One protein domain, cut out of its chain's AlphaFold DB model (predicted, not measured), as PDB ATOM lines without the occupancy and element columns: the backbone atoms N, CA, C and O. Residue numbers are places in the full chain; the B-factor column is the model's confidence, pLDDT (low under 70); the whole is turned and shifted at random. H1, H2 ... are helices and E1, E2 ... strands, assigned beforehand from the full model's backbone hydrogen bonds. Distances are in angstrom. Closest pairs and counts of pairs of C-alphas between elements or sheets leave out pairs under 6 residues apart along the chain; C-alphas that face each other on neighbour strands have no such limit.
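What this domain is: This is residues 4 to 68 of the 76 residues of an uncharacterized protein of Alkalilimnicola ehrlichii (UniProt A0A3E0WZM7). A short parallel strand pair, E1 and E2, sits loosely between one long helix, H1, and a hairpin, E3 and E4, whose turn end, residues 56 to 61, sticks out. The 65 printed residues run E1, H1, E2, E3, E4, class mixed. The whole is flat, 39 by 28 by 13 A, and only just loose, close to compact, with radius of gyration 13.3 A.

How they stand to each other: Start at E1, residues 4 to 6; its parallel neighbour is E2, residues 40 to 45, with N 4 and O 42 2.9 A apart. H1, residues 17 to 34, lies between them in a strand-helix-strand unit, parallel neighbours joined through a helix, with right-handed crossover; 12 of its 14 O i to N i+4 pairs are within hydrogen-bond range. The closest C-alphas of H1 and E2, Ile 26 and Val 45, are 7.1 A apart. E3, residues 50 to 56, and E4, residues 61 to 67, form an antiparallel hairpin, N 52 to O 65 2.9 A; both are apart from H1. The closest C-alphas of E1 and E3, Gly 6 and Arg 51, are 6.7 A apart.

Where its parts are: Find C-alpha 4 at (-5.680, 43.594, 53.870), where E1 begins. H1 runs 26.4 A from C-alpha 17; E3 measures 19.7 A; E4 runs 19.8 A to C-alpha 67 at (-11.464, 48.245, 38.393).

The domain as a whole: The printed part has no cut and no long link. Residues 13 to 19 have pLDDT under 70.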
ATOM      1  N   VAL A   4      -6.187  44.518  54.894       97.06
ATOM      2  CA  VAL A   4      -5.680  43.594  53.870       97.06
ATOM      3  C   VAL A   4      -6.387  43.849  52.542       97.06
ATOM      4  O   VAL A   4      -7.617  43.851  52.473       97.06
ATOM      5  N   PHE A   5      -5.593  44.049  51.488       96.62
ATOM      6  CA  PHE A   5      -6.052  44.352  50.133       96.62
ATOM      7  C   PHE A   5      -5.303  43.494  49.107       96.62
ATOM      8  O   PHE A   5      -4.133  43.182  49.310       96.62
ATOM      9  N   GLY A   6      -5.944  43.149  47.986       92.88
ATOM     10  CA  GLY A   6      -5.257  42.531  46.840       92.88
ATOM     11  C   GLY A   6      -5.834  41.186  46.404       92.88
ATOM     12  O   GLY A   6      -7.035  40.959  46.500       92.88
ATOM     13  N   GLY A   7      -5.003  40.310  45.839       90.88
ATOM     14  CA  GLY A   7      -5.429  38.974  45.395       90.88
ATOM     15  C   GLY A   7      -6.513  38.972  44.305       90.88
ATOM     16  O   GLY A   7      -7.313  38.046  44.248       90.88
ATOM     17  N   GLY A   8      -6.587  40.016  43.474       89.81
ATOM     18  CA  GLY A   8      -7.516  40.065  42.342       89.81
ATOM     19  C   GLY A   8      -7.040  39.203  41.171       89.81
ATOM     20  O   GLY A   8      -5.845  39.147  40.879       89.81
ATOM     21  N   ASN A   9      -7.972  38.548  40.479       87.50
ATOM     22  CA  ASN A   9      -7.699  37.862  39.222       87.50
ATOM     23  C   ASN A   9      -7.835  38.840  38.045       87.50
ATOM     24  O   ASN A   9      -8.943  39.230  37.681       87.50
ATOM     25  N   MET A  10      -6.707  39.202  37.432       85.69
ATOM     26  CA  MET A  10      -6.630  40.206  36.363       85.69
ATOM     27  C   MET A  10      -6.767  39.627  34.944       85.69
ATOM     28  O   MET A  10      -6.887  40.393  33.993       85.69
ATOM     29  N   PHE A  11      -6.778  38.300  34.780       80.25
ATOM     30  CA  PHE A  11      -6.716  37.660  33.464       80.25
ATOM     31  C   PHE A  11      -7.838  36.629  33.295       80.25
ATOM     32  O   PHE A  11      -7.771  35.512  33.806       80.25
ATOM     33  N   LEU A  12      -8.881  36.991  32.542       70.50
ATOM     34  CA  LEU A  12      -9.950  36.063  32.161       70.50
ATOM     35  C   LEU A  12      -9.490  35.190  30.989       70.50
ATOM     36  O   LEU A  12      -8.967  35.693  29.999       70.50
ATOM     37  N   GLY A  13      -9.680  33.874  31.092       64.94
ATOM     38  CA  GLY A  13      -9.437  32.932  29.990       64.94
ATOM     39  C   GLY A  13      -7.974  32.564  29.718       64.94
ATOM     40  O   GLY A  13      -7.728  31.617  28.977       64.94
ATOM     41  N   ARG A  14      -6.987  33.235  30.331       59.84
ATOM     42  CA  ARG A  14      -5.572  32.839  30.242       59.84
ATOM     43  C   ARG A  14      -5.192  31.996  31.462       59.84
ATOM     44  O   ARG A  14      -5.244  32.485  32.581       59.84
ATOM     45  N   ASN A  15      -4.869  30.732  31.191       53.22
ATOM     46  CA  ASN A  15      -4.264  29.684  32.022       53.22
ATOM     47  C   ASN A  15      -4.374  29.802  33.566       53.22
ATOM     48  O   ASN A  15      -3.866  30.726  34.199       53.22
ATOM     49  N   ARG A  16      -4.943  28.758  34.183       55.22
ATOM     50  CA  ARG A  16      -5.280  28.613  35.616       55.22
ATOM     51  C   ARG A  16      -4.103  28.774  36.601       55.22
ATOM     52  O   ARG A  16      -4.333  28.803  37.806       55.22
ATOM     53  N   GLY A  17      -2.868  28.923  36.117       54.66
ATOM     54  CA  GLY A  17      -1.666  29.113  36.935       54.66
ATOM     55  C   GLY A  17      -1.616  30.435  37.717       54.66
ATOM     56  O   GLY A  17      -1.080  30.458  38.822       54.66
ATOM     57  N   SER A  18      -2.215  31.524  37.209       56.12
ATOM     58  CA  SER A  18      -2.214  32.822  37.916       56.12
ATOM     59  C   SER A  18      -3.240  32.892  39.056       56.12
ATOM     60  O   SER A  18      -2.983  33.537  40.074       56.12
ATOM     61  N   MET A  19      -4.365  32.168  38.942       59.56
ATOM     62  CA  MET A  19      -5.394  32.117  39.992       59.56
ATOM     63  C   MET A  19      -4.862  31.511  41.295       59.56
ATOM     64  O   MET A  19      -5.256  31.945  42.377       59.56
ATOM     65  N   GLY A  20      -3.924  30.563  41.206       75.81
ATOM     66  CA  GLY A  20      -3.336  29.934  42.385       75.81
ATOM     67  C   GLY A  20      -2.539  30.909  43.249       75.81
ATOM     68  O   GLY A  20      -2.616  30.846  44.469       75.81
ATOM     69  N   VAL A  21      -1.789  31.843  42.657       85.56
ATOM     70  CA  VAL A  21      -0.962  32.783  43.438       85.56
ATOM     71  C   VAL A  21      -1.834  33.726  44.264       85.56
ATOM     72  O   VAL A  21      -1.607  33.873  45.461       85.56
ATOM     73  N   ALA A  22      -2.854  34.324  43.647       88.06
ATOM     74  CA  ALA A  22      -3.753  35.244  44.335       88.06
ATOM     75  C   ALA A  22      -4.456  34.572  45.526       88.06
ATOM     76  O   ALA A  22      -4.436  35.108  46.633       88.06
ATOM     77  N   GLN A  23      -5.010  33.376  45.309       89.88
ATOM     78  CA  GLN A  23      -5.688  32.610  46.350       89.88
ATOM     79  C   GLN A  23      -4.727  32.173  47.467       89.88
ATOM     80  O   GLN A  23      -5.021  32.389  48.640       89.88
ATOM     81  N   ARG A  24      -3.544  31.652  47.118       92.38
ATOM     82  CA  ARG A  24      -2.528  31.249  48.105       92.38
ATOM     83  C   ARG A  24      -2.057  32.418  48.963       92.38
ATOM     84  O   ARG A  24      -1.865  32.250  50.161       92.38
ATOM     85  N   ASN A  25      -1.917  33.613  48.391       93.25
ATOM     86  CA  ASN A  25      -1.550  34.799  49.165       93.25
ATOM     87  C   ASN A  25      -2.650  35.189  50.164       93.25
ATOM     88  O   ASN A  25      -2.353  35.570  51.295       93.25
ATOM     89  N   ILE A  26      -3.922  35.066  49.768       95.00
ATOM     90  CA  ILE A  26      -5.072  35.309  50.649       95.00
ATOM     91  C   ILE A  26      -5.093  34.292  51.799       95.00
ATOM     92  O   ILE A  26      -5.299  34.669  52.953       95.00
ATOM     93  N   GLU A  27      -4.868  33.014  51.501       95.81
ATOM     94  CA  GLU A  27      -4.795  31.940  52.497       95.81
ATOM     95  C   GLU A  27      -3.617  32.131  53.453       95.81
ATOM     96  O   GLU A  27      -3.804  32.078  54.666       95.81
ATOM     97  N   ALA A  28      -2.432  32.458  52.935       95.88
ATOM     98  CA  ALA A  28      -1.264  32.760  53.752       95.88
ATOM     99  C   ALA A  28      -1.529  33.939  54.700       95.88
ATOM    100  O   ALA A  28      -1.226  33.847  55.888       95.88
ATOM    101  N   ALA A  29      -2.157  35.017  54.216       96.69
ATOM    102  CA  ALA A  29      -2.546  36.143  55.064       96.69
ATOM    103  C   ALA A  29      -3.518  35.713  56.177       96.69
ATOM    104  O   ALA A  29      -3.336  36.108  57.327       96.69
ATOM    105  N   ARG A  30      -4.509  34.862  55.870       96.69
ATOM    106  CA  ARG A  30      -5.420  34.307  56.887       96.69
ATOM    107  C   ARG A  30      -4.675  33.484  57.930       96.69
ATOM    108  O   ARG A  30      -4.865  33.731  59.117       96.69
ATOM    109  N   CYS A  31      -3.814  32.561  57.509       97.75
ATOM    110  CA  CYS A  31      -3.033  31.726  58.421       97.75
ATOM    111  C   CYS A  31      -2.114  32.567  59.316       97.75
ATOM    112  O   CYS A  31      -2.061  32.355  60.523       97.75
ATOM    113  N   LEU A  32      -1.425  33.559  58.746       97.44
ATOM    114  CA  LEU A  32      -0.499  34.424  59.478       97.44
ATOM    115  C   LEU A  32      -1.195  35.318  60.508       97.44
ATOM    116  O   LEU A  32      -0.596  35.614  61.545       97.44
ATOM    117  N   LEU A  33      -2.412  35.775  60.218       97.69
ATOM    118  CA  LEU A  33      -3.201  36.584  61.143       97.69
ATOM    119  C   LEU A  33      -3.862  35.709  62.211       97.69
ATOM    120  O   LEU A  33      -3.675  35.955  63.401       97.69
ATOM    121  N   GLY A  34      -4.548  34.642  61.792       97.31
ATOM    122  CA  GLY A  34      -5.228  33.709  62.690       97.31
ATOM    123  C   GLY A  34      -4.266  33.026  63.660       97.31
ATOM    124  O   GLY A  34      -4.524  33.004  64.860       97.31
ATOM    125  N   GLY A  35      -3.101  32.581  63.179       97.38
ATOM    126  CA  GLY A  35      -2.062  31.968  64.014       97.38
ATOM    127  C   GLY A  35      -1.446  32.906  65.060       97.38
ATOM    128  O   GLY A  35      -0.716  32.446  65.930       97.38
ATOM    129  N   ARG A  36      -1.731  34.212  64.994       96.75
ATOM    130  CA  ARG A  36      -1.272  35.227  65.958       96.75
ATOM    131  C   ARG A  36      -2.420  35.882  66.732       96.75
ATOM    132  O   ARG A  36      -2.189  36.869  67.421       96.75
ATOM    133  N   GLY A  37      -3.653  35.388  66.586       97.06
ATOM    134  CA  GLY A  37      -4.838  36.005  67.194       97.06
ATOM    135  C   GLY A  37      -5.148  37.412  66.667       97.06
ATOM    136  O   GLY A  37      -5.844  38.185  67.321       97.06
ATOM    137  N   LEU A  38      -4.620  37.776  65.497       97.69
ATOM    138  CA  LEU A  38      -4.803  39.093  64.899       97.69
ATOM    139  C   LEU A  38      -6.029  39.096  63.984       97.69
ATOM    140  O   LEU A  38      -6.201  38.206  63.154       97.69
ATOM    141  N   THR A  39      -6.844  40.147  64.077       96.12
ATOM    142  CA  THR A  39      -8.018  40.332  63.214       96.12
ATOM    143  C   THR A  39      -7.832  41.546  62.310       96.12
ATOM    144  O   THR A  39      -7.443  42.629  62.756       96.12
ATOM    145  N   ALA A  40      -8.114  41.372  61.017       96.56
ATOM    146  CA  ALA A  40      -8.134  42.475  60.071       96.56
ATOM    147  C   ALA A  40      -9.433  43.275  60.218       96.56
ATOM    148  O   ALA A  40     -10.526  42.739  60.082       96.56
ATOM    149  N   SER A  41      -9.299  44.579  60.436       96.12
ATOM    150  CA  SER A  41     -10.422  45.528  60.435       96.12
ATOM    151  C   SER A  41     -11.007  45.774  59.041       96.12
ATOM    152  O   SER A  41     -12.147  46.203  58.913       96.12
ATOM    153  N   VAL A  42     -10.218  45.518  57.993       96.88
ATOM    154  CA  VAL A  42     -10.623  45.645  56.590       96.88
ATOM    155  C   VAL A  42     -10.057  44.464  55.816       96.88
ATOM    156  O   VAL A  42      -8.862  44.174  55.913       96.88
ATOM    157  N   TRP A  43     -10.908  43.812  55.027       97.38
ATOM    158  CA  TRP A  43     -10.562  42.638  54.230       97.38
ATOM    159  C   TRP A  43     -11.133  42.762  52.815       97.38
ATOM    160  O   TRP A  43     -12.214  42.261  52.513       97.38
ATOM    161  N   HIS A  44     -10.414  43.455  51.933       96.56
ATOM    162  CA  HIS A  44     -10.833  43.663  50.548       96.56
ATOM    163  C   HIS A  44      -9.891  42.938  49.581       96.56
ATOM    164  O   HIS A  44      -9.026  43.528  48.926       96.56
ATOM    165  N   VAL A  45     -10.069  41.620  49.510       95.69
ATOM    166  CA  VAL A  45      -9.238  40.710  48.717       95.69
ATOM    167  C   VAL A  45     -10.064  39.915  47.702       95.69
ATOM    168  O   VAL A  45     -11.288  39.867  47.795       95.69
ATOM    169  N   GLY A  46      -9.412  39.259  46.742       91.81
ATOM    170  CA  GLY A  46     -10.091  38.387  45.778       91.81
ATOM    171  C   GLY A  46     -10.802  39.159  44.664       91.81
ATOM    172  O   GLY A  46     -10.544  40.343  44.442       91.81
ATOM    173  N   GLY A  47     -11.727  38.503  43.967       90.19
ATOM    174  CA  GLY A  47     -12.511  39.105  42.882       90.19
ATOM    175  C   GLY A  47     -11.760  39.217  41.551       90.19
ATOM    176  O   GLY A  47     -10.611  38.799  41.427       90.19
ATOM    177  N   GLN A  48     -12.435  39.755  40.534       88.50
ATOM    178  CA  GLN A  48     -11.883  39.943  39.188       88.50
ATOM    179  C   GLN A  48     -11.437  41.392  38.969       88.50
ATOM    180  O   GLN A  48     -12.054  42.327  39.484       88.50
ATOM    181  N   GLY A  49     -10.386  41.579  38.179       89.56
ATOM    182  CA  GLY A  49      -9.773  42.878  37.917       89.56
ATOM    183  C   GLY A  49      -8.652  43.227  38.879       89.56
ATOM    184  O   GLY A  49      -8.094  42.357  39.551       89.56
ATOM    185  N   TYR A  50      -8.292  44.506  38.901       91.25
ATOM    186  CA  TYR A  50      -7.144  45.014  39.645       91.25
ATOM    187  C   TYR A  50      -7.547  46.150  40.582       91.25
ATOM    188  O   TYR A  50      -8.571  46.812  40.398       91.25
ATOM    189  N   ARG A  51      -6.738  46.364  41.618       94.06
ATOM    190  CA  ARG A  51      -6.936  47.435  42.594       94.06
ATOM    191  C   ARG A  51      -5.725  48.352  42.586       94.06
ATOM    192  O   ARG A  51      -4.606  47.864  42.704       94.06
ATOM    193  N   ASN A  52      -5.971  49.655  42.533       95.62
ATOM    194  CA  ASN A  52      -4.977  50.658  42.893       95.62
ATOM    195  C   ASN A  52      -5.181  50.999  44.368       95.62
ATOM    196  O   ASN A  52      -6.301  51.325  44.772       95.62
ATOM    197  N   VAL A  53      -4.115  50.887  45.156       95.94
ATOM    198  CA  VAL A  53      -4.128  51.120  46.602       95.94
ATOM    199  C   VAL A  53      -3.154  52.246  46.910       95.94
ATOM    200  O   VAL A  53      -1.981  52.150  46.560       95.94
ATOM    201  N   ILE A  54      -3.642  53.300  47.560       96.88
ATOM    202  CA  ILE A  54      -2.822  54.395  48.084       96.88
ATOM    203  C   ILE A  54      -2.909  54.328  49.603       96.88
ATOM    204  O   ILE A  54      -4.011  54.314  50.151       96.88
ATOM    205  N   PHE A  55      -1.755  54.263  50.263       96.06
ATOM    206  CA  PHE A  55      -1.646  54.167  51.713       96.06
ATOM    207  C   PHE A  55      -0.971  55.424  52.273       96.06
ATOM    208  O   PHE A  55       0.208  55.653  52.005       96.06
ATOM    209  N   ASP A  56      -1.711  56.222  53.049       96.62
ATOM    210  CA  ASP A  56      -1.130  57.291  53.869       96.62
ATOM    211  C   ASP A  56      -0.571  56.661  55.150       96.62
ATOM    212  O   ASP A  56      -1.314  56.244  56.042       96.62
ATOM    213  N   ILE A  57       0.758  56.581  55.222       93.81
ATOM    214  CA  ILE A  57       1.491  55.972  56.338       93.81
ATOM    215  C   ILE A  57       1.315  56.780  57.629       93.81
ATOM    216  O   ILE A  57       1.239  56.194  58.706       93.81
ATOM    217  N   ALA A  58       1.232  58.110  57.532       96.50
ATOM    218  CA  ALA A  58       1.158  58.986  58.696       96.50
ATOM    219  C   ALA A  58      -0.202  58.878  59.396       96.50
ATOM    220  O   ALA A  58      -0.270  58.929  60.623       96.50
ATOM    221  N   ARG A  59      -1.284  58.708  58.623       95.69
ATOM    222  CA  ARG A  59      -2.660  58.630  59.151       95.69
ATOM    223  C   ARG A  59      -3.219  57.218  59.251       95.69
ATOM    224  O   ARG A  59      -4.221  56.991  59.925       95.69
ATOM    225  N   GLY A  60      -2.612  56.255  58.567       93.50
ATOM    226  CA  GLY A  60      -3.157  54.907  58.469       93.50
ATOM    227  C   GLY A  60      -4.340  54.787  57.494       93.50
ATOM    228  O   GLY A  60      -5.041  53.767  57.499       93.50
ATOM    229  N   GLU A  61      -4.614  55.813  56.685       96.19
ATOM    230  CA  GLU A  61      -5.732  55.865  55.736       96.19
ATOM    231  C   GLU A  61      -5.404  55.126  54.439       96.19
ATOM    232  O   GLU A  61      -4.259  55.090  53.992       96.19
ATOM    233  N   VAL A  62      -6.420  54.504  53.836       96.88
ATOM    234  CA  VAL A  62      -6.243  53.740  52.599       96.88
ATOM    235  C   VAL A  62      -7.342  54.095  51.616       96.88
ATOM    236  O   VAL A  62      -8.520  53.877  51.902       96.88
ATOM    237  N   TRP A  63      -6.948  54.554  50.430       97.38
ATOM    238  CA  TRP A  63      -7.850  54.725  49.295       97.38
ATOM    239  C   TRP A  63      -7.682  53.559  48.338       97.38
ATOM    240  O   TRP A  63      -6.567  53.204  47.947       97.38
ATOM    241  N   VAL A  64      -8.808  52.970  47.945       97.06
ATOM    242  CA  VAL A  64      -8.834  51.842  47.020       97.06
ATOM    243  C   VAL A  64      -9.721  52.181  45.841       97.06
ATOM    244  O   VAL A  64     -10.903  52.471  46.003       97.06
ATOM    245  N   ARG A  65      -9.163  52.064  44.639       97.06
ATOM    246  CA  ARG A  65      -9.933  52.031  43.396       97.06
ATOM    247  C   ARG A  65      -9.891  50.614  42.847       97.06
ATOM    248  O   ARG A  65      -8.827  50.146  42.450       97.06
ATOM    249  N   HIS A  66     -11.034  49.933  42.823       95.00
ATOM    250  CA  HIS A  66     -11.170  48.618  42.192       95.00
ATOM    251  C   HIS A  66     -11.746  48.781  40.788       95.00
ATOM    252  O   HIS A  66     -12.801  49.384  40.612       95.00
ATOM    253  N   VAL A  67     -11.036  48.254  39.791       93.44
ATOM    254  CA  VAL A  67     -11.464  48.245  38.393       93.44
ATOM    255  C   VAL A  67     -11.737  46.800  37.998       93.44
ATOM    256  O   VAL A  67     -10.812  45.993  37.883       93.44
ATOM    257  N   GLY A  68     -13.017  46.466  37.830       90.06
ATOM    258  CA  GLY A  68     -13.445  45.145  37.378       90.06
ATOM    259  C   GLY A  68     -13.066  44.886  35.920       90.06
ATOM    260  O   GLY A  68     -12.971  45.808  35.109       90.06
TER     261      GLY A  68